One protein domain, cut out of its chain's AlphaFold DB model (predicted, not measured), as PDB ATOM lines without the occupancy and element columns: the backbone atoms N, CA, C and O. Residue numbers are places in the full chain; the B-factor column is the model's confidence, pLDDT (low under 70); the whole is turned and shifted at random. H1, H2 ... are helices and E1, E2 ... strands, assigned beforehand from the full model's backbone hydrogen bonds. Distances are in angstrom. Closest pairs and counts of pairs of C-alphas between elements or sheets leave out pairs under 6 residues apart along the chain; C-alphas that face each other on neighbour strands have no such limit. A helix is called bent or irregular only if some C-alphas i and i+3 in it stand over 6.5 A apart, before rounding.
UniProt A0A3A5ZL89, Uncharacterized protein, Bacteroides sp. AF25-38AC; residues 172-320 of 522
ATOM      1  N   ALA A 172      33.840 -32.800  37.558       95.06
ATOM      2  CA  ALA A 172      34.635 -32.325  36.436       95.06
ATOM      3  C   ALA A 172      34.531 -33.327  35.272       95.06
ATOM      4  O   ALA A 172      34.982 -34.468  35.378       95.06
ATOM      5  N   ASP A 173      33.927 -32.896  34.167       93.44
ATOM      6  CA  ASP A 173      33.733 -33.703  32.963       93.44
ATOM      7  C   ASP A 173      33.756 -32.812  31.719       93.44
ATOM      8  O   ASP A 173      32.726 -32.323  31.258       93.44
ATOM      9  N   ALA A 174      34.951 -32.617  31.164       89.75
ATOM     10  CA  ALA A 174      35.175 -31.886  29.921       89.75
ATOM     11  C   ALA A 174      34.890 -32.763  28.690       89.75
ATOM     12  O   ALA A 174      35.781 -33.021  27.873       89.75
ATOM     13  N   SER A 175      33.662 -33.263  28.568       88.12
ATOM     14  CA  SER A 175      33.232 -34.044  27.410       88.12
ATOM     15  C   SER A 175      31.823 -33.686  26.942       88.12
ATOM     16  O   SER A 175      30.997 -33.226  27.721       88.12
ATOM     17  N   PHE A 176      31.535 -33.925  25.665       78.44
ATOM     18  CA  PHE A 176      30.185 -33.925  25.101       78.44
ATOM     19  C   PHE A 176      29.928 -35.307  24.513       78.44
ATOM     20  O   PHE A 176      30.680 -35.744  23.643       78.44
ATOM     21  N   HIS A 177      28.913 -36.027  24.997       73.75
ATOM     22  CA  HIS A 177      28.650 -37.413  24.569       73.75
ATOM     23  C   HIS A 177      29.882 -38.334  24.727       73.75
ATOM     24  O   HIS A 177      30.171 -39.165  23.870       73.75
ATOM     25  N   GLY A 178      30.674 -38.147  25.789       75.81
ATOM     26  CA  GLY A 178      31.924 -38.890  25.997       75.81
ATOM     27  C   GLY A 178      33.090 -38.466  25.090       75.81
ATOM     28  O   GLY A 178      34.223 -38.899  25.317       75.81
ATOM     29  N   ASN A 179      32.871 -37.572  24.120       81.44
ATOM     30  CA  ASN A 179      33.936 -36.971  23.322       81.44
ATOM     31  C   ASN A 179      34.598 -35.848  24.111       81.44
ATOM     32  O   ASN A 179      33.939 -34.891  24.512       81.44
ATOM     33  N   LYS A 180      35.909 -35.943  24.329       86.62
ATOM     34  CA  LYS A 180      36.648 -34.926  25.082       86.62
ATOM     35  C   LYS A 180      36.607 -33.572  24.372       86.62
ATOM     36  O   LYS A 180      36.908 -33.482  23.186       86.62
ATOM     37  N   ALA A 181      36.340 -32.528  25.143       85.44
ATOM     38  CA  ALA A 181      36.433 -31.133  24.745       85.44
ATOM     39  C   ALA A 181      37.652 -30.512  25.459       85.44
ATOM     40  O   ALA A 181      37.510 -29.931  26.533       85.44
ATOM     41  N   PRO A 182      38.876 -30.659  24.914       80.75
ATOM     42  CA  PRO A 182      40.123 -30.372  25.639       80.75
ATOM     43  C   PRO A 182      40.313 -28.895  26.011       80.75
ATOM     44  O   PRO A 182      41.119 -28.583  26.883       80.75
ATOM     45  N   HIS A 183      39.586 -27.992  25.354       83.94
ATOM     46  CA  HIS A 183      39.621 -26.549  25.615       83.94
ATOM     47  C   HIS A 183      38.536 -26.096  26.591       83.94
ATOM     48  O   HIS A 183      38.477 -24.931  26.960       83.94
ATOM     49  N   HIS A 184      37.697 -27.016  27.052       90.25
ATOM     50  CA  HIS A 184      36.607 -26.692  27.946       90.25
ATOM     51  C   HIS A 184      36.917 -27.148  29.367       90.25
ATOM     52  O   HIS A 184      37.442 -28.235  29.608       90.25
ATOM     53  N   MET A 185      36.532 -26.319  30.326       95.00
ATOM     54  CA  MET A 185      36.307 -26.736  31.698       95.00
ATOM     55  C   MET A 185      34.807 -26.882  31.894       95.00
ATOM     56  O   MET A 185      34.056 -25.947  31.631       95.00
ATOM     57  N   MET A 186      34.376 -28.043  32.366       95.56
ATOM     58  CA  MET A 186      32.970 -28.332  32.600       95.56
ATOM     59  C   MET A 186      32.804 -29.056  33.919       95.56
ATOM     60  O   MET A 186      33.531 -30.009  34.205       95.56
ATOM     61  N   TYR A 187      31.813 -28.620  34.680       97.69
ATOM     62  CA  TYR A 187      31.348 -29.311  35.870       97.69
ATOM     63  C   TYR A 187      29.881 -29.635  35.673       97.69
ATOM     64  O   TYR A 187      29.072 -28.732  35.439       97.69
ATOM     65  N   LYS A 188      29.542 -30.917  35.771       96.06
ATOM     66  CA  LYS A 188      28.201 -31.425  35.491       96.06
ATOM     67  C   LYS A 188      27.573 -32.039  36.733       96.06
ATOM     68  O   LYS A 188      28.255 -32.699  37.520       96.06
ATOM     69  N   LEU A 189      26.264 -31.858  36.869       96.75
ATOM     70  CA  LEU A 189      25.421 -32.704  37.710       96.75
ATOM     71  C   LEU A 189      25.039 -33.983  36.949       96.75
ATOM     72  O   LEU A 189      25.260 -34.100  35.744       96.75
ATOM     73  N   GLY A 190      24.419 -34.939  37.647       94.25
ATOM     74  CA  GLY A 190      23.913 -36.161  37.021       94.25
ATOM     75  C   GLY A 190      22.869 -35.884  35.931       94.25
ATOM     76  O   GLY A 190      21.900 -35.156  36.171       94.25
ATOM     77  N   THR A 191      23.069 -36.499  34.766       94.81
ATOM     78  CA  THR A 191      22.210 -36.408  33.577       94.81
ATOM     79  C   THR A 191      20.806 -36.952  33.841       94.81
ATOM     80  O   THR A 191      20.642 -37.965  34.523       94.81
ATOM     81  N   LEU A 192      19.794 -36.284  33.285       95.62
ATOM     82  CA  LEU A 192      18.417 -36.789  33.228       95.62
ATOM     83  C   LEU A 192      18.104 -37.306  31.823       95.62
ATOM     84  O   LEU A 192      18.740 -36.886  30.859       95.62
ATOM     85  N   TYR A 193      17.109 -38.182  31.706       94.31
ATOM     86  CA  TYR A 193      16.691 -38.768  30.432       94.31
ATOM     87  C   TYR A 193      15.177 -38.671  30.262       94.31
ATOM     88  O   TYR A 193      14.424 -38.800  31.231       94.31
ATOM     89  N   SER A 194      14.733 -38.446  29.029       91.62
ATOM     90  CA  SER A 194      13.319 -38.502  28.667       91.62
ATOM     91  C   SER A 194      12.775 -39.930  28.787       91.62
ATOM     92  O   SER A 194      13.512 -40.911  28.687       91.62
ATOM     93  N   LYS A 195      11.455 -40.068  28.976       88.25
ATOM     94  CA  LYS A 195      10.806 -41.389  29.111       88.25
ATOM     95  C   LYS A 195      10.925 -42.258  27.860       88.25
ATOM     96  O   LYS A 195      10.913 -43.477  27.974       88.25
ATOM     97  N   ASP A 196      10.996 -41.628  26.690       88.06
ATOM     98  CA  ASP A 196      11.204 -42.303  25.405       88.06
ATOM     99  C   ASP A 196      12.670 -42.735  25.195       88.06
ATOM    100  O   ASP A 196      12.939 -43.541  24.311       88.06
ATOM    101  N   GLY A 197      13.607 -42.255  26.023       89.94
ATOM    102  CA  GLY A 197      15.038 -42.546  25.915       89.94
ATOM    103  C   GLY A 197      15.756 -41.807  24.781       89.94
ATOM    104  O   GLY A 197      16.958 -41.999  24.615       89.94
ATOM    105  N   CYS A 198      15.060 -40.956  24.024       90.44
ATOM    106  CA  CYS A 198      15.614 -40.251  22.866       90.44
ATOM    107  C   CYS A 198      16.394 -38.981  23.238       90.44
ATOM    108  O   CYS A 198      17.199 -38.499  22.442       90.44
ATOM    109  N   ARG A 199      16.168 -38.422  24.436       92.38
ATOM    110  CA  ARG A 199      16.766 -37.160  24.885       92.38
ATOM    111  C   ARG A 199      17.469 -37.323  26.228       92.38
ATOM    112  O   ARG A 199      16.927 -37.907  27.169       92.38
ATOM    113  N   GLY A 200      18.671 -36.767  26.323       93.69
ATOM    114  CA  GLY A 200      19.397 -36.558  27.575       93.69
ATOM    115  C   GLY A 200      19.454 -35.075  27.939       93.69
ATOM    116  O   GLY A 200      19.355 -34.212  27.072       93.69
ATOM    117  N   TYR A 201      19.628 -34.771  29.222       94.88
ATOM    118  CA  TYR A 201      19.710 -33.402  29.734       94.88
ATOM    119  C   TYR A 201      20.902 -33.299  30.682       94.88
ATOM    120  O   TYR A 201      20.872 -33.831  31.798       94.88
ATOM    121  N   GLU A 202      21.964 -32.634  30.233       94.62
ATOM    122  CA  GLU A 202      23.136 -32.322  31.046       94.62
ATOM    123  C   GLU A 202      22.979 -30.947  31.691       94.62
ATOM    124  O   GLU A 202      22.767 -29.938  31.020       94.62
ATOM    125  N   PHE A 203      23.124 -30.898  33.012       97.00
ATOM    126  CA  PHE A 203      23.062 -29.665  33.791       97.00
ATOM    127  C   PHE A 203      24.472 -29.300  34.209       97.00
ATOM    128  O   PHE A 203      25.093 -30.033  34.983       97.00
ATOM    129  N   LEU A 204      24.994 -28.200  33.673       96.50
ATOM    130  CA  LEU A 204      26.420 -27.919  33.767       96.50
ATOM    131  C   LEU A 204      26.757 -26.439  33.897       96.50
ATOM    132  O   LEU A 204      25.958 -25.562  33.562       96.50
ATOM    133  N   ILE A 205      27.979 -26.207  34.371       97.81
ATOM    134  CA  ILE A 205      28.703 -24.939  34.310       97.81
ATOM    135  C   ILE A 205      29.913 -25.161  33.402       97.81
ATOM    136  O   ILE A 205      30.651 -26.130  33.585       97.81
ATOM    137  N   GLU A 206      30.108 -24.273  32.434       94.81
ATOM    138  CA  GLU A 206      31.052 -24.423  31.332       94.81
ATOM    139  C   GLU A 206      31.878 -23.149  31.119       94.81
ATOM    140  O   GLU A 206      31.408 -22.024  31.322       94.81
ATOM    141  N   TYR A 207      33.133 -23.346  30.718       93.56
ATOM    142  CA  TYR A 207      34.069 -22.295  30.342       93.56
ATOM    143  C   TYR A 207      34.999 -22.784  29.223       93.56
ATOM    144  O   TYR A 207      35.722 -23.762  29.426       93.56
ATOM    145  N   ASP A 208      35.017 -22.096  28.077       88.50
ATOM    146  CA  ASP A 208      36.006 -22.318  27.015       88.50
ATOM    147  C   ASP A 208      37.253 -21.452  27.273       88.50
ATOM    148  O   ASP A 208      37.198 -20.219  27.308       88.50
ATOM    149  N   VAL A 209      38.404 -22.103  27.457       84.12
ATOM    150  CA  VAL A 209      39.672 -21.432  27.771       84.12
ATOM    151  C   VAL A 209      40.224 -20.601  26.610       84.12
ATOM    152  O   VAL A 209      41.066 -19.734  26.855       84.12
ATOM    153  N   TYR A 210      39.776 -20.846  25.376       74.31
ATOM    154  CA  TYR A 210      40.161 -20.092  24.180       74.31
ATOM    155  C   TYR A 210      39.205 -18.955  23.837       74.31
ATOM    156  O   TYR A 210      39.606 -18.039  23.116       74.31
ATOM    157  N   GLU A 211      38.013 -18.937  24.431       71.75
ATOM    158  CA  GLU A 211      37.047 -17.849  24.287       71.75
ATOM    159  C   GLU A 211      36.788 -17.132  25.628       71.75
ATOM    160  O   GLU A 211      35.647 -17.024  26.083       71.75
ATOM    161  N   PRO A 212      37.822 -16.561  26.289       71.81
ATOM    162  CA  PRO A 212      37.664 -15.889  27.581       71.81
ATOM    163  C   PRO A 212      36.694 -14.701  27.543       71.81
ATOM    164  O   PRO A 212      36.203 -14.286  28.590       71.81
ATOM    165  N   VAL A 213      36.408 -14.160  26.355       66.38
ATOM    166  CA  VAL A 213      35.421 -13.093  26.134       66.38
ATOM    167  C   VAL A 213      33.978 -13.547  26.375       66.38
ATOM    168  O   VAL A 213      33.146 -12.717  26.729       66.38
ATOM    169  N   VAL A 214      33.678 -14.841  26.209       75.44
ATOM    170  CA  VAL A 214      32.342 -15.415  26.454       75.44
ATOM    171  C   VAL A 214      32.089 -15.568  27.959       75.44
ATOM    172  O   VAL A 214      30.954 -15.430  28.424       75.44
ATOM    173  N   GLY A 215      33.159 -15.786  28.729       85.38
ATOM    174  CA  GLY A 215      33.111 -15.983  30.174       85.38
ATOM    175  C   GLY A 215      32.538 -17.345  30.570       85.38
ATOM    176  O   GLY A 215      32.500 -18.284  29.778       85.38
ATOM    177  N   ILE A 216      32.115 -17.461  31.830       92.56
ATOM    178  CA  ILE A 216      31.504 -18.683  32.368       92.56
ATOM    179  C   ILE A 216      30.004 -18.651  32.090       92.56
ATOM    180  O   ILE A 216      29.335 -17.647  32.354       92.56
ATOM    181  N   TYR A 217      29.451 -19.765  31.631       93.56
ATOM    182  CA  TYR A 217      28.015 -19.921  31.437       93.56
ATOM    183  C   TYR A 217      27.515 -21.241  32.013       93.56
ATOM    184  O   TYR A 217      28.280 -22.161  32.281       93.56
ATOM    185  N   TYR A 218      26.216 -21.311  32.275       96.94
ATOM    186  CA  TYR A 218      25.586 -22.475  32.878       96.94
ATOM    187  C   TYR A 218      24.151 -22.652  32.396       96.94
ATOM    188  O   TYR A 218      23.516 -21.702  31.939       96.94
ATOM    189  N   GLY A 219      23.611 -23.860  32.516       96.06
ATOM    190  CA  GLY A 219      22.232 -24.134  32.120       96.06
ATOM    191  C   GLY A 219      21.964 -25.616  31.907       96.06
ATOM    192  O   GLY A 219      22.540 -26.461  32.593       96.06
ATOM    193  N   CYS A 220      21.079 -25.901  30.954       95.00
ATOM    194  CA  CYS A 220      20.727 -27.249  30.528       95.00
ATOM    195  C   CYS A 220      21.127 -27.443  29.064       95.00
ATOM    196  O   CYS A 220      20.611 -26.743  28.191       95.00
ATOM    197  N   LYS A 221      21.997 -28.415  28.801       92.38
ATOM    198  CA  LYS A 221      22.356 -28.874  27.459       92.38
ATOM    199  C   LYS A 221      21.584 -30.152  27.152       92.38
ATOM    200  O   LYS A 221      21.722 -31.158  27.843       92.38
ATOM    201  N   GLY A 222      20.737 -30.083  26.138       92.38
ATOM    202  CA  GLY A 222      20.037 -31.217  25.561       92.38
ATOM    203  C   GLY A 222      20.982 -32.078  24.728       92.38
ATOM    204  O   GLY A 222      21.808 -31.560  23.975       92.38
ATOM    205  N   LEU A 223      20.850 -33.388  24.882       90.38
ATOM    206  CA  LEU A 223      21.568 -34.421  24.150       90.38
ATOM    207  C   LEU A 223      20.568 -35.171  23.269       90.38
ATOM    208  O   LEU A 223      19.579 -35.693  23.790       90.38
ATOM    209  N   ILE A 224      20.818 -35.239  21.966       89.50
ATOM    210  CA  ILE A 224      19.990 -35.988  21.013       89.50
ATOM    211  C   ILE A 224      20.604 -37.382  20.881       89.50
ATOM    212  O   ILE A 224      21.740 -37.528  20.427       89.50
ATOM    213  N   LEU A 225      19.894 -38.406  21.365       89.12
ATOM    214  CA  LEU A 225      20.438 -39.762  21.536       89.12
ATOM    215  C   LEU A 225      20.031 -40.725  20.416       89.12
ATOM    216  O   LEU A 225      20.693 -41.743  20.224       89.12
ATOM    217  N   ASP A 226      18.967 -40.414  19.678       86.88
ATOM    218  CA  ASP A 226      18.452 -41.220  18.564       86.88
ATOM    219  C   ASP A 226      18.945 -40.751  17.181       86.88
ATOM    220  O   ASP A 226      18.670 -41.403  16.174       86.88
ATOM    221  N   GLY A 227      19.703 -39.649  17.134       80.94
ATOM    222  CA  GLY A 227      20.257 -39.064  15.911       80.94
ATOM    223  C   GLY A 227      19.253 -38.275  15.062       80.94
ATOM    224  O   GLY A 227      19.590 -37.910  13.936       80.94
ATOM    225  N   ASN A 228      18.040 -38.013  15.563       84.00
ATOM    226  CA  ASN A 228      17.037 -37.207  14.868       84.00
ATOM    227  C   ASN A 228      17.081 -35.745  15.343       84.00
ATOM    228  O   ASN A 228      16.359 -35.341  16.259       84.00
ATOM    229  N   ASP A 229      17.957 -34.957  14.720       79.56
ATOM    230  CA  ASP A 229      18.271 -33.605  15.187       79.56
ATOM    231  C   ASP A 229      17.081 -32.630  15.108       79.56
ATOM    232  O   ASP A 229      16.839 -31.882  16.058       79.56
ATOM    233  N   GLU A 230      16.305 -32.662  14.016       77.75
ATOM    234  CA  GLU A 230      15.164 -31.751  13.814       77.75
ATOM    235  C   GLU A 230      14.054 -31.977  14.851       77.75
ATOM    236  O   GLU A 230      13.569 -31.024  15.474       77.75
ATOM    237  N   ASP A 231      13.666 -33.237  15.072       83.62
ATOM    238  CA  ASP A 231      12.643 -33.563  16.065       83.62
ATOM    239  C   ASP A 231      13.165 -33.325  17.488       83.62
ATOM    240  O   ASP A 231      12.442 -32.772  18.323       83.62
ATOM    241  N   GLY A 232      14.432 -33.655  17.763       84.00
ATOM    242  CA  GLY A 232      15.069 -33.411  19.057       84.00
ATOM    243  C   GLY A 232      15.066 -31.930  19.451       84.00
ATOM    244  O   GLY A 232      14.596 -31.582  20.541       84.00
ATOM    245  N   GLU A 233      15.520 -31.040  18.561       85.81
ATOM    246  CA  GLU A 233      15.506 -29.586  18.780       85.81
ATOM    247  C   GLU A 233      14.085 -29.065  19.033       85.81
ATOM    248  O   GLU A 233      13.847 -28.283  19.965       85.81
ATOM    249  N   LYS A 234      13.117 -29.509  18.226       86.44
ATOM    250  CA  LYS A 234      11.717 -29.115  18.388       86.44
ATOM    251  C   LYS A 234      11.182 -29.517  19.762       86.44
ATOM    252  O   LYS A 234      10.572 -28.685  20.438       86.44
ATOM    253  N   MET A 235      11.451 -30.746  20.198       88.06
ATOM    254  CA  MET A 235      10.999 -31.248  21.495       88.06
ATOM    255  C   MET A 235      11.634 -30.485  22.659       88.06
ATOM    256  O   MET A 235      10.912 -30.046  23.554       88.06
ATOM    257  N   PHE A 236      12.945 -30.216  22.622       90.75
ATOM    258  CA  PHE A 236      13.596 -29.390  23.646       90.75
ATOM    259  C   PHE A 236      12.984 -27.990  23.751       90.75
ATOM    260  O   PHE A 236      12.825 -27.457  24.852       90.75
ATOM    261  N   ASN A 237      12.629 -27.383  22.617       88.19
ATOM    262  CA  ASN A 237      11.989 -26.072  22.588       88.19
ATOM    263  C   ASN A 237      10.559 -26.094  23.149       88.19
ATOM    264  O   ASN A 237      10.164 -25.148  23.832       88.19
ATOM    265  N   GLU A 238       9.778 -27.135  22.864       86.75
ATOM    266  CA  GLU A 238       8.431 -27.316  23.423       86.75
ATOM    267  C   GLU A 238       8.482 -27.524  24.942       86.75
ATOM    268  O   GLU A 238       7.819 -26.798  25.686       86.75
ATOM    269  N   GLU A 239       9.350 -28.417  25.416       89.00
ATOM    270  CA  GLU A 239       9.559 -28.666  26.847       89.00
ATOM    271  C   GLU A 239      10.049 -27.402  27.570       89.00
ATOM    272  O   GLU A 239       9.548 -27.048  28.640       89.00
ATOM    273  N   TRP A 240      10.989 -26.661  26.968       90.38
ATOM    274  CA  TRP A 240      11.461 -25.399  27.530       90.38
ATOM    275  C   TRP A 240      10.346 -24.354  27.621       90.38
ATOM    276  O   TRP A 240      10.240 -23.675  28.642       90.38
ATOM    277  N   LYS A 241       9.477 -24.230  26.608       86.06
ATOM    278  CA  LYS A 241       8.318 -23.320  26.666       86.06
ATOM    279  C   LYS A 241       7.401 -23.641  27.846       86.06
ATOM    280  O   LYS A 241       6.944 -22.708  28.508       86.06
ATOM    281  N   ASP A 242       7.188 -24.921  28.136       83.88
ATOM    282  CA  ASP A 242       6.340 -25.360  29.246       83.88
ATOM    283  C   ASP A 242       6.915 -24.978  30.620       83.88
ATOM    284  O   ASP A 242       6.173 -24.556  31.513       83.88
ATOM    285  N   ILE A 243       8.233 -25.106  30.807       86.31
ATOM    286  CA  ILE A 243       8.869 -24.947  32.129       86.31
ATOM    287  C   ILE A 243       9.570 -23.605  32.342       86.31
ATOM    288  O   ILE A 243       9.829 -23.243  33.493       86.31
ATOM    289  N   ARG A 244       9.867 -22.838  31.283       87.00
ATOM    290  CA  ARG A 244      10.656 -21.590  31.340       87.00
ATOM    291  C   ARG A 244      10.157 -20.629  32.399       87.00
ATOM    292  O   ARG A 244      10.945 -20.057  33.152       87.00
ATOM    293  N   TYR A 245       8.843 -20.448  32.457       82.06
ATOM    294  CA  TYR A 245       8.223 -19.558  33.426       82.06
ATOM    295  C   TYR A 245       8.495 -20.004  34.864       82.06
ATOM    296  O   TYR A 245       8.815 -19.191  35.730       82.06
ATOM    297  N   TYR A 246       8.409 -21.309  35.108       80.94
ATOM    298  CA  TYR A 246       8.633 -21.861  36.430       80.94
ATOM    299  C   TYR A 246      10.098 -21.793  36.843       80.94
ATOM    300  O   TYR A 246      10.389 -21.340  37.948       80.94
ATOM    301  N   VAL A 247      11.014 -22.133  35.932       88.31
ATOM    302  CA  VAL A 247      12.457 -21.949  36.132       88.31
ATOM    303  C   VAL A 247      12.767 -20.494  36.472       88.31
ATOM    304  O   VAL A 247      13.446 -20.226  37.459       88.31
ATOM    305  N   THR A 248      12.203 -19.546  35.720       85.69
ATOM    306  CA  THR A 248      12.377 -18.109  35.979       85.69
ATOM    307  C   THR A 248      11.895 -17.733  37.378       85.69
ATOM    308  O   THR A 248      12.642 -17.121  38.138       85.69
ATOM    309  N   ALA A 249      10.678 -18.138  37.747       79.31
ATOM    310  CA  ALA A 249      10.101 -17.825  39.050       79.31
ATOM    311  C   ALA A 249      10.904 -18.436  40.210       79.31
ATOM    312  O   ALA A 249      11.084 -17.790  41.240       79.31
ATOM    313  N   VAL A 250      11.402 -19.668  40.063       85.00
ATOM    314  CA  VAL A 250      12.247 -20.311  41.077       85.00
ATOM    315  C   VAL A 250      13.563 -19.558  41.241       85.00
ATOM    316  O   VAL A 250      13.900 -19.197  42.366       85.00
ATOM    317  N   LEU A 251      14.252 -19.240  40.144       89.31
ATOM    318  CA  LEU A 251      15.520 -18.509  40.194       89.31
ATOM    319  C   LEU A 251      15.351 -17.099  40.781       89.31
ATOM    320  O   LEU A 251      16.087 -16.729  41.691       89.31
ATOM    321  N   GLU A 252      14.360 -16.322  40.334       85.44
ATOM    322  CA  GLU A 252      14.125 -14.963  40.852       85.44
ATOM    323  C   GLU A 252      13.688 -14.967  42.332       85.44
ATOM    324  O   GLU A 252      14.025 -14.047  43.076       85.44
ATOM    325  N   ASN A 253      13.021 -16.032  42.793       80.25
ATOM    326  CA  ASN A 253      12.678 -16.215  44.205       80.25
ATOM    327  C   ASN A 253      13.867 -16.631  45.085       80.25
ATOM    328  O   ASN A 253      13.851 -16.393  46.294       80.25
ATOM    329  N   THR A 254      14.861 -17.308  44.514       86.69
ATOM    330  CA  THR A 254      16.070 -17.714  45.239       86.69
ATOM    331  C   THR A 254      17.109 -16.599  45.275       86.69
ATOM    332  O   THR A 254      17.838 -16.458  46.255       86.69
ATOM    333  N   PHE A 255      17.184 -15.796  44.217       87.38
ATOM    334  CA  PHE A 255      18.206 -14.773  44.041       87.38
ATOM    335  C   PHE A 255      17.592 -13.367  44.050       87.38
ATOM    336  O   PHE A 255      17.452 -12.743  42.991       87.38
ATOM    337  N   PRO A 256      17.243 -12.836  45.235       78.12
ATOM    338  CA  PRO A 256      16.612 -11.530  45.339       78.12
ATOM    339  C   PRO A 256      17.470 -10.441  44.681       78.12
ATOM    340  O   PRO A 256      18.694 -10.400  44.823       78.12
ATOM    341  N   GLY A 257      16.815  -9.569  43.912       77.31
ATOM    342  CA  GLY A 257      17.468  -8.497  43.155       77.31
ATOM    343  C   GLY A 257      18.070  -8.919  41.809       77.31
ATOM    344  O   GLY A 257      18.514  -8.051  41.056       77.31
ATOM    345  N   LYS A 258      18.063 -10.212  41.456       82.25
ATOM    346  CA  LYS A 258      18.467 -10.686  40.125       82.25
ATOM    347  C   LYS A 258      17.239 -10.913  39.247       82.25
ATOM    348  O   LYS A 258      16.283 -11.549  39.665       82.25
ATOM    349  N   SER A 259      17.292 -10.424  38.008       82.38
ATOM    350  CA  SER A 259      16.319 -10.784  36.972       82.38
ATOM    351  C   SER A 259      16.934 -11.816  36.038       82.38
ATOM    352  O   SER A 259      18.000 -11.571  35.465       82.38
ATOM    353  N   PHE A 260      16.260 -12.957  35.902       83.94
ATOM    354  CA  PHE A 260      16.687 -14.074  35.055       83.94
ATOM    355  C   PHE A 260      15.956 -14.102  33.721       83.94
ATOM    356  O   PHE A 260      16.509 -14.595  32.743       83.94
ATOM    357  N   THR A 261      14.759 -13.512  33.655       77.81
ATOM    358  CA  THR A 261      13.902 -13.485  32.458       77.81
ATOM    359  C   THR A 261      14.665 -13.130  31.170       77.81
ATOM    360  O   THR A 261      14.459 -13.764  30.132       77.81
ATOM    361  N   HIS A 262      15.577 -12.154  31.248       76.50
ATOM    362  CA  HIS A 262      16.374 -11.652  30.119       76.50
ATOM    363  C   HIS A 262      17.762 -12.296  29.978       76.50
ATOM    364  O   HIS A 262      18.515 -11.925  29.081       76.50
ATOM    365  N   ARG A 263      18.136 -13.221  30.870       84.12
ATOM    366  CA  ARG A 263      19.461 -13.857  30.870       84.12
ATOM    367  C   ARG A 263      19.502 -15.184  30.116       84.12
ATOM    368  O   ARG A 263      20.592 -15.640  29.791       84.12
ATOM    369  N   PHE A 264      18.346 -15.790  29.848       87.50
ATOM    370  CA  PHE A 264      18.254 -17.022  29.070       87.50
ATOM    371  C   PHE A 264      18.591 -16.754  27.605       87.50
ATOM    372  O   PHE A 264      17.883 -16.002  26.931       87.50
ATOM    373  N   LYS A 265      19.643 -17.399  27.112       84.25
ATOM    374  CA  LYS A 265      20.081 -17.325  25.720       84.25
ATOM    375  C   LYS A 265      19.962 -18.716  25.097       84.25
ATOM    376  O   LYS A 265      20.622 -19.629  25.584       84.25
ATOM    377  N   PRO A 266      19.108 -18.927  24.086       81.88
ATOM    378  CA  PRO A 266      19.117 -20.171  23.328       81.88
ATOM    379  C   PRO A 266      20.329 -20.184  22.393       81.88
ATOM    380  O   PRO A 266      20.776 -19.132  21.925       81.88
ATOM    381  N   THR A 267      20.875 -21.357  22.095       76.12
ATOM    382  CA  THR A 267      21.873 -21.494  21.027       76.12
ATOM    383  C   THR A 267      21.715 -22.842  20.360       76.12
ATOM    384  O   THR A 267      21.720 -23.883  21.019       76.12
ATOM    385  N   ASN A 268      21.566 -22.805  19.041       63.66
ATOM    386  CA  ASN A 268      21.566 -24.011  18.243       63.66
ATOM    387  C   ASN A 268      23.018 -24.431  17.984       63.66
ATOM    388  O   ASN A 268      23.772 -23.687  17.359       63.66
ATOM    389  N   ASN A 269      23.388 -25.614  18.473       60.88
ATOM    390  CA  ASN A 269      24.660 -26.269  18.187       60.88
ATOM    391  C   ASN A 269      24.407 -27.559  17.384       60.88
ATOM    392  O   ASN A 269      24.876 -28.629  17.752       60.88
ATOM    393  N   ALA A 270      23.680 -27.460  16.265       49.34
ATOM    394  CA  ALA A 270      23.274 -28.599  15.431       49.34
ATOM    395  C   ALA A 270      24.426 -29.530  14.989       49.34
ATOM    396  O   ALA A 270      24.204 -30.697  14.697       49.34
ATOM    397  N   ASN A 271      25.676 -29.059  14.971       52.19
ATOM    398  CA  ASN A 271      26.806 -29.799  14.395       52.19
ATOM    399  C   ASN A 271      27.351 -30.960  15.256       52.19
ATOM    400  O   ASN A 271      28.362 -31.556  14.881       52.19
ATOM    401  N   ASN A 272      26.756 -31.274  16.412       68.81
ATOM    402  CA  ASN A 272      27.253 -32.341  17.291       68.81
ATOM    403  C   ASN A 272      26.171 -33.072  18.112       68.81
ATOM    404  O   ASN A 272      26.492 -33.611  19.172       68.81
ATOM    405  N   HIS A 273      24.916 -33.110  17.642       79.38
ATOM    406  CA  HIS A 273      23.783 -33.743  18.346       79.38
ATOM    407  C   HIS A 273      23.542 -33.184  19.762       79.38
ATOM    408  O   HIS A 273      23.005 -33.870  20.635       79.38
ATOM    409  N   THR A 274      23.956 -31.937  20.010       85.25
ATOM    410  CA  THR A 274      23.672 -31.225  21.258       85.25
ATOM    411  C   THR A 274      22.886 -29.955  20.984       85.25
ATOM    412  O   THR A 274      23.025 -29.315  19.944       85.25
ATOM    413  N   TYR A 275      22.056 -29.565  21.939       87.62
ATOM    414  CA  TYR A 275      21.217 -28.384  21.820       87.62
ATOM    415  C   TYR A 275      21.200 -27.623  23.139       87.62
ATOM    416  O   TYR A 275      21.086 -28.226  24.202       87.62
ATOM    417  N   TRP A 276      21.288 -26.295  23.103       89.94
ATOM    418  CA  TRP A 276      21.057 -25.472  24.287       89.94
ATOM    419  C   TRP A 276      19.658 -24.854  24.210       89.94
ATOM    420  O   TRP A 276      19.522 -23.766  23.639       89.94
ATOM    421  N   PRO A 277      18.629 -25.469  24.840       90.38
ATOM    422  CA  PRO A 277      17.340 -24.800  25.013       90.38
ATOM    423  C   PRO A 277      17.517 -23.425  25.666       90.38
ATOM    424  O   PRO A 277      16.844 -22.459  25.307       90.38
ATOM    425  N   PHE A 278      18.470 -23.330  26.599       92.62
ATOM    426  CA  PHE A 278      18.988 -22.075  27.119       92.62
ATOM    427  C   PHE A 278      20.325 -22.273  27.846       92.62
ATOM    428  O   PHE A 278      20.558 -23.293  28.493       92.62
ATOM    429  N   TRP A 279      21.131 -21.221  27.868       93.00
ATOM    430  CA  TRP A 279      22.223 -21.016  28.814       93.00
ATOM    431  C   TRP A 279      22.126 -19.619  29.436       93.00
ATOM    432  O   TRP A 279      21.383 -18.749  28.972       93.00
ATOM    433  N   ILE A 280      22.852 -19.420  30.531       93.75
ATOM    434  CA  ILE A 280      22.891 -18.193  31.322       93.75
ATOM    435  C   ILE A 280      24.357 -17.833  31.546       93.75
ATOM    436  O   ILE A 280      25.131 -18.652  32.035       93.75
ATOM    437  N   THR A 281      24.744 -16.599  31.223       90.31
ATOM    438  CA  THR A 281      26.067 -16.081  31.597       90.31
ATOM    439  C   THR A 281      26.135 -15.904  33.115       90.31
ATOM    440  O   THR A 281      25.285 -15.225  33.698       90.31
ATOM    441  N   LEU A 282      27.161 -16.464  33.755       91.81
ATOM    442  CA  LEU A 282      27.525 -16.104  35.121       91.81
ATOM    443  C   LEU A 282      28.295 -14.787  35.072       91.81
ATOM    444  O   LEU A 282      29.385 -14.729  34.498       91.81
ATOM    445  N   HIS A 283      27.747 -13.727  35.666       86.12
ATOM    446  CA  HIS A 283      28.456 -12.453  35.663       86.12
ATOM    447  C   HIS A 283      29.759 -12.551  36.473       86.12
ATOM    448  O   HIS A 283      29.909 -13.360  37.394       86.12
ATOM    449  N   GLU A 284      30.735 -11.718  36.127       79.56
ATOM    450  CA  GLU A 284      32.066 -11.739  36.743       79.56
ATOM    451  C   GLU A 284      32.034 -11.563  38.266       79.56
ATOM    452  O   GLU A 284      32.789 -12.237  38.971       79.56
ATOM    453  N   ASP A 285      31.134 -10.713  38.762       81.81
ATOM    454  CA  ASP A 285      30.916 -10.408  40.179       81.81
ATOM    455  C   ASP A 285      30.081 -11.466  40.917       81.81
ATOM    456  O   ASP A 285      30.023 -11.462  42.146       81.81
ATOM    457  N   GLU A 286      29.440 -12.383  40.193       89.44
ATOM    458  CA  GLU A 286      28.594 -13.419  40.780       89.44
ATOM    459  C   GLU A 286      29.424 -14.612  41.249       89.44
ATOM    460  O   GLU A 286      30.252 -15.143  40.512       89.44
ATOM    461  N   ASP A 287      29.190 -15.068  42.474       93.00
ATOM    462  CA  ASP A 287      29.866 -16.245  43.012       93.00
ATOM    463  C   ASP A 287      29.416 -17.522  42.278       93.00
ATOM    464  O   ASP A 287      28.223 -17.771  42.084       93.00
ATOM    465  N   ILE A 288      30.382 -18.333  41.842       95.62
ATOM    466  CA  ILE A 288      30.114 -19.517  41.019       95.62
ATOM    467  C   ILE A 288      29.379 -20.619  41.780       95.62
ATOM    468  O   ILE A 288      28.598 -21.343  41.171       95.62
ATOM    469  N   VAL A 289      29.579 -20.728  43.092       95.00
ATOM    470  CA  VAL A 289      28.930 -21.740  43.927       95.00
ATOM    471  C   VAL A 289      27.570 -21.223  44.387       95.00
ATOM    472  O   VAL A 289      26.541 -21.874  44.177       95.00
ATOM    473  N   GLU A 290      27.541 -20.021  44.962       91.81
ATOM    474  CA  GLU A 290      26.335 -19.440  45.549       91.81
ATOM    475  C   GLU A 290      25.301 -19.028  44.501       91.81
ATOM    476  O   GLU A 290      24.111 -19.054  44.819       91.81
ATOM    477  N   VAL A 291      25.718 -18.667  43.280       93.44
ATOM    478  CA  VAL A 291      24.815 -18.325  42.167       93.44
ATOM    479  C   VAL A 291      24.787 -19.435  41.123       93.44
ATOM    480  O   VAL A 291      23.732 -20.026  40.918       93.44
ATOM    481  N   GLY A 292      25.922 -19.741  40.486       95.81
ATOM    482  CA  GLY A 292      25.983 -20.684  39.360       95.81
ATOM    483  C   GLY A 292      25.534 -22.098  39.738       95.81
ATOM    484  O   GLY A 292      24.518 -22.585  39.241       95.81
ATOM    485  N   ALA A 293      26.244 -22.743  40.664       96.56
ATOM    486  CA  ALA A 293      25.973 -24.120  41.077       96.56
ATOM    487  C   ALA A 293      24.579 -24.259  41.698       96.56
ATOM    488  O   ALA A 293      23.837 -25.182  41.358       96.56
ATOM    489  N   ARG A 294      24.178 -23.307  42.550       95.31
ATOM    490  CA  ARG A 294      22.817 -23.261  43.102       95.31
ATOM    491  C   ARG A 294      21.757 -23.157  42.002       95.31
ATOM    492  O   ARG A 294      20.806 -23.933  42.026       95.31
ATOM    493  N   ALA A 295      21.914 -22.259  41.030       96.00
ATOM    494  CA  ALA A 295      20.958 -22.115  39.932       96.00
ATOM    495  C   ALA A 295      20.833 -23.407  39.112       96.00
ATOM    496  O   ALA A 295      19.718 -23.854  38.845       96.00
ATOM    497  N   VAL A 296      21.955 -24.047  38.772       97.25
ATOM    498  CA  VAL A 296      21.974 -25.308  38.013       97.25
ATOM    499  C   VAL A 296      21.274 -26.444  38.772       97.25
ATOM    500  O   VAL A 296      20.497 -27.179  38.163       97.25
ATOM    501  N   ARG A 297      21.448 -26.557  40.098       95.44
ATOM    502  CA  ARG A 297      20.703 -27.532  40.925       95.44
ATOM    503  C   ARG A 297      19.197 -27.309  40.883       95.44
ATOM    504  O   ARG A 297      18.440 -28.267  40.731       95.44
ATOM    505  N   LEU A 298      18.764 -26.054  41.012       94.00
ATOM    506  CA  LEU A 298      17.346 -25.690  40.973       94.00
ATOM    507  C   LEU A 298      16.744 -26.018  39.605       94.00
ATOM    508  O   LEU A 298      15.689 -26.643  39.530       94.00
ATOM    509  N   ILE A 299      17.451 -25.661  38.530       95.44
ATOM    510  CA  ILE A 299      17.063 -25.990  37.157       95.44
ATOM    511  C   ILE A 299      16.927 -27.509  36.994       95.44
ATOM    512  O   ILE A 299      15.876 -27.974  36.556       95.44
ATOM    513  N   ARG A 300      17.940 -28.289  37.399       95.44
ATOM    514  CA  ARG A 300      17.902 -29.756  37.323       95.44
ATOM    515  C   ARG A 300      16.705 -30.332  38.076       95.44
ATOM    516  O   ARG A 300      15.998 -31.172  37.532       95.44
ATOM    517  N   SER A 301      16.459 -29.873  39.305       91.88
ATOM    518  CA  SER A 301      15.329 -30.336  40.125       91.88
ATOM    519  C   SER A 301      13.973 -30.080  39.457       91.88
ATOM    520  O   SER A 301      13.058 -30.893  39.581       91.88
ATOM    521  N   ILE A 302      13.829 -28.961  38.742       90.75
ATOM    522  CA  ILE A 302      12.607 -28.644  37.993       90.75
ATOM    523  C   ILE A 302      12.440 -29.586  36.798       90.75
ATOM    524  O   ILE A 302      11.351 -30.119  36.596       90.75
ATOM    525  N   TYR A 303      13.510 -29.824  36.037       92.69
ATOM    526  CA  TYR A 303      13.485 -30.785  34.932       92.69
ATOM    527  C   TYR A 303      13.164 -32.203  35.411       92.69
ATOM    528  O   TYR A 303      12.357 -32.879  34.787       92.69
ATOM    529  N   GLU A 304      13.735 -32.636  36.537       91.69
ATOM    530  CA  GLU A 304      13.455 -33.940  37.151       91.69
ATOM    531  C   GLU A 304      11.954 -34.100  37.437       91.69
ATOM    532  O   GLU A 304      11.328 -35.028  36.931       91.69
ATOM    533  N   GLY A 305      11.336 -33.126  38.117       86.38
ATOM    534  CA  GLY A 305       9.891 -33.146  38.382       86.38
ATOM    535  C   GLY A 305       9.016 -33.051  37.122       86.38
ATOM    536  O   GLY A 305       7.952 -33.673  37.061       86.38
ATOM    537  N   TYR A 306       9.454 -32.305  36.101       86.56
ATOM    538  CA  TYR A 306       8.759 -32.231  34.811       86.56
ATOM    539  C   TYR A 306       8.776 -33.586  34.092       86.56
ATOM    540  O   TYR A 306       7.717 -34.091  33.715       86.56
ATOM    541  N   LEU A 307       9.952 -34.207  33.972       87.44
ATOM    542  CA  LEU A 307      10.140 -35.498  33.304       87.44
ATOM    543  C   LEU A 307       9.474 -36.654  34.065       87.44
ATOM    544  O   LEU A 307       9.021 -37.616  33.448       87.44
ATOM    545  N   GLU A 308       9.335 -36.561  35.388       85.19
ATOM    546  CA  GLU A 308       8.591 -37.532  36.203       85.19
ATOM    547  C   GLU A 308       7.057 -37.394  36.062       85.19
ATOM    548  O   GLU A 308       6.321 -38.277  36.505       85.19
ATOM    549  N   ASN A 309       6.555 -36.374  35.349       73.50
ATOM    550  CA  ASN A 309       5.147 -35.945  35.288       73.50
ATOM    551  C   ASN A 309       4.573 -35.450  36.635       73.50
ATOM    552  O   ASN A 309       3.352 -35.361  36.776       73.50
ATOM    553  N   GLU A 310       5.405 -35.115  37.624       60.94
ATOM    554  CA  GLU A 310       4.928 -34.662  38.940       60.94
ATOM    555  C   GLU A 310       4.304 -33.258  38.883       60.94
ATOM    556  O   GLU A 310       3.369 -32.966  39.633       60.94
ATOM    557  N   ASP A 311       4.786 -32.394  37.981       55.44
ATOM    558  CA  ASP A 311       4.534 -30.949  38.078       55.44
ATOM    559  C   ASP A 311       3.826 -30.325  36.858       55.44
ATOM    560  O   ASP A 311       3.297 -29.219  36.953       55.44
ATOM    561  N   VAL A 312       3.700 -31.031  35.727       51.22
ATOM    562  CA  VAL A 312       3.057 -30.503  34.498       51.22
ATOM    563  C   VAL A 312       1.593 -30.103  34.739       51.22
ATOM    564  O   VAL A 312       1.128 -29.061  34.274       51.22
ATOM    565  N   GLU A 313       0.867 -30.888  35.538       45.81
ATOM    566  CA  GLU A 313      -0.534 -30.635  35.901       45.81
ATOM    567  C   GLU A 313      -0.675 -29.435  36.860       45.81
ATOM    568  O   GLU A 313      -1.652 -28.680  36.809       45.81
ATOM    569  N   ALA A 314       0.312 -29.232  37.739       49.34
ATOM    570  CA  ALA A 314       0.353 -28.118  38.680       49.34
ATOM    571  C   ALA A 314       0.790 -26.814  37.994       49.34
ATOM    572  O   ALA A 314       0.230 -25.760  38.300       49.34
ATOM    573  N   LEU A 315       1.719 -26.880  37.037       49.78
ATOM    574  CA  LEU A 315       2.139 -25.768  36.181       49.78
ATOM    575  C   LEU A 315       1.009 -25.318  35.244       49.78
ATOM    576  O   LEU A 315       0.674 -24.132  35.234       49.78
ATOM    577  N   ARG A 316       0.323 -26.258  34.573       46.19
ATOM    578  CA  ARG A 316      -0.864 -25.979  33.735       46.19
ATOM    579  C   ARG A 316      -2.035 -25.369  34.508       46.19
ATOM    580  O   ARG A 316      -2.779 -24.566  33.956       46.19
ATOM    581  N   LYS A 317      -2.227 -25.730  35.783       45.28
ATOM    582  CA  LYS A 317      -3.273 -25.135  36.640       45.28
ATOM    583  C   LYS A 317      -2.883 -23.761  37.195       45.28
ATOM    584  O   LYS A 317      -3.771 -22.954  37.464       45.28
ATOM    585  N   ARG A 318      -1.584 -23.479  37.367       47.47
ATOM    586  CA  ARG A 318      -1.061 -22.185  37.854       47.47
ATOM    587  C   ARG A 318      -1.079 -21.088  36.784       47.47
ATOM    588  O   ARG A 318      -1.184 -19.927  37.163       47.47
ATOM    589  N   SER A 319      -1.032 -21.434  35.494       41.94
ATOM    590  CA  SER A 319      -1.131 -20.467  34.385       41.94
ATOM    591  C   SER A 319      -2.544 -19.929  34.143       41.94
ATOM    592  O   SER A 319      -2.710 -18.995  33.368       41.94
ATOM    593  N   GLY A 320      -3.564 -20.473  34.818       36.91
ATOM    594  CA  GLY A 320      -4.836 -19.787  35.034       36.91
ATOM    595  C   GLY A 320      -5.577 -19.270  33.798       36.91
ATOM    596  O   GLY A 320      -6.457 -18.441  33.976       36.91
TER     597      GLY A 320
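Overview. This is residues 172 to 320 of the 522 residues of an uncharacterized protein of Bacteroides sp. AF25-38AC (UniProt A0A3A5ZL89). A twisted five-stranded sheet has helices over one face: the long helix H2 over E2 and E3, and the first arm of the bent helix H1 over E3 and E5. The second arm, H1b, leaves the sheet and packs on H2, while the short H3 lies farthest from the middle. The printed part has 149 residues, with named elements E1, E2, E3, H1, E4, E5, H2, H3 along the chain; the sheet's order is E1, E2, E3, E5, E4, all antiparallel. The class is mixed, helices and strands, in two layers; the whole is compact, with a radius of gyration of the C-alphas of 15.0 A and spans of 46 by 41 by 23 A.

Arrangement. Begin with E1, residues 184 to 188, E2, residues 199 to 208, and E3, residues 217 to 224: a meander, each strand the antiparallel neighbour of the one before. Look for N 185 and O 207, 2.8 A apart, between E1 and E2, and for N 202 and O 221, 2.8 A, between E2 and E3. Next come E5, residues 274 to 281, with N 222 and O 275 at 2.7 A from E3, and the edge strand E4, residues 264 to 269, with N 265 and O 279 at 2.9 A; E4 and E5 form a hairpin. H2, residues 288 to 307, is on the sheet at a height of 8.6 A, along the strands; its closest C-alphas to E3 are Val 296 and Gly 219, 6.0 A. H1, residues 229 to 254, was assigned as one helix by its hydrogen bonds but is bent, C-alphas 242 and 245 being 7.4 A apart. Its arm H1a, residues 229 to 242, is on the sheet at a height of 8.9 A. E3, H1 and E4 make a split strand-helix-strand unit, two strands running the same way with E5 between them, and its crossover is right-handed. H1b, residues 245 to 254, touches H2, with closest C-alphas Val 247 and Ile 299 at 6.2 A, opposite ways. H3, residues 312 to 318, is close to but not clearly touching H1b, with C-alphas 246 and 315 at 7.6 A. In H1a, H1b and H3 every O i to N i+4 pair is within hydrogen-bond range; in H2, 14 of 16 are.

Along the chain. Find C-alpha 184 at (36.607, -26.692, 27.946), where E1 begins. E2 runs 24.4 A and bends by 74 degrees at residue 205; E3 runs 20.8 A. H1a measures 20.2 A and H2 26.7 A. H3 ends at C-alpha 318, (-1.061, -22.185, 37.854).

Size, cuts and confidence. The C-alphas of Pro 182 and Gly 320 are the two farthest apart, 47.1 A. The printed part has no cut, and no link is long. Expect pLDDT under 70 at residue 213, residues 268 to 272 and residues 310 to 320.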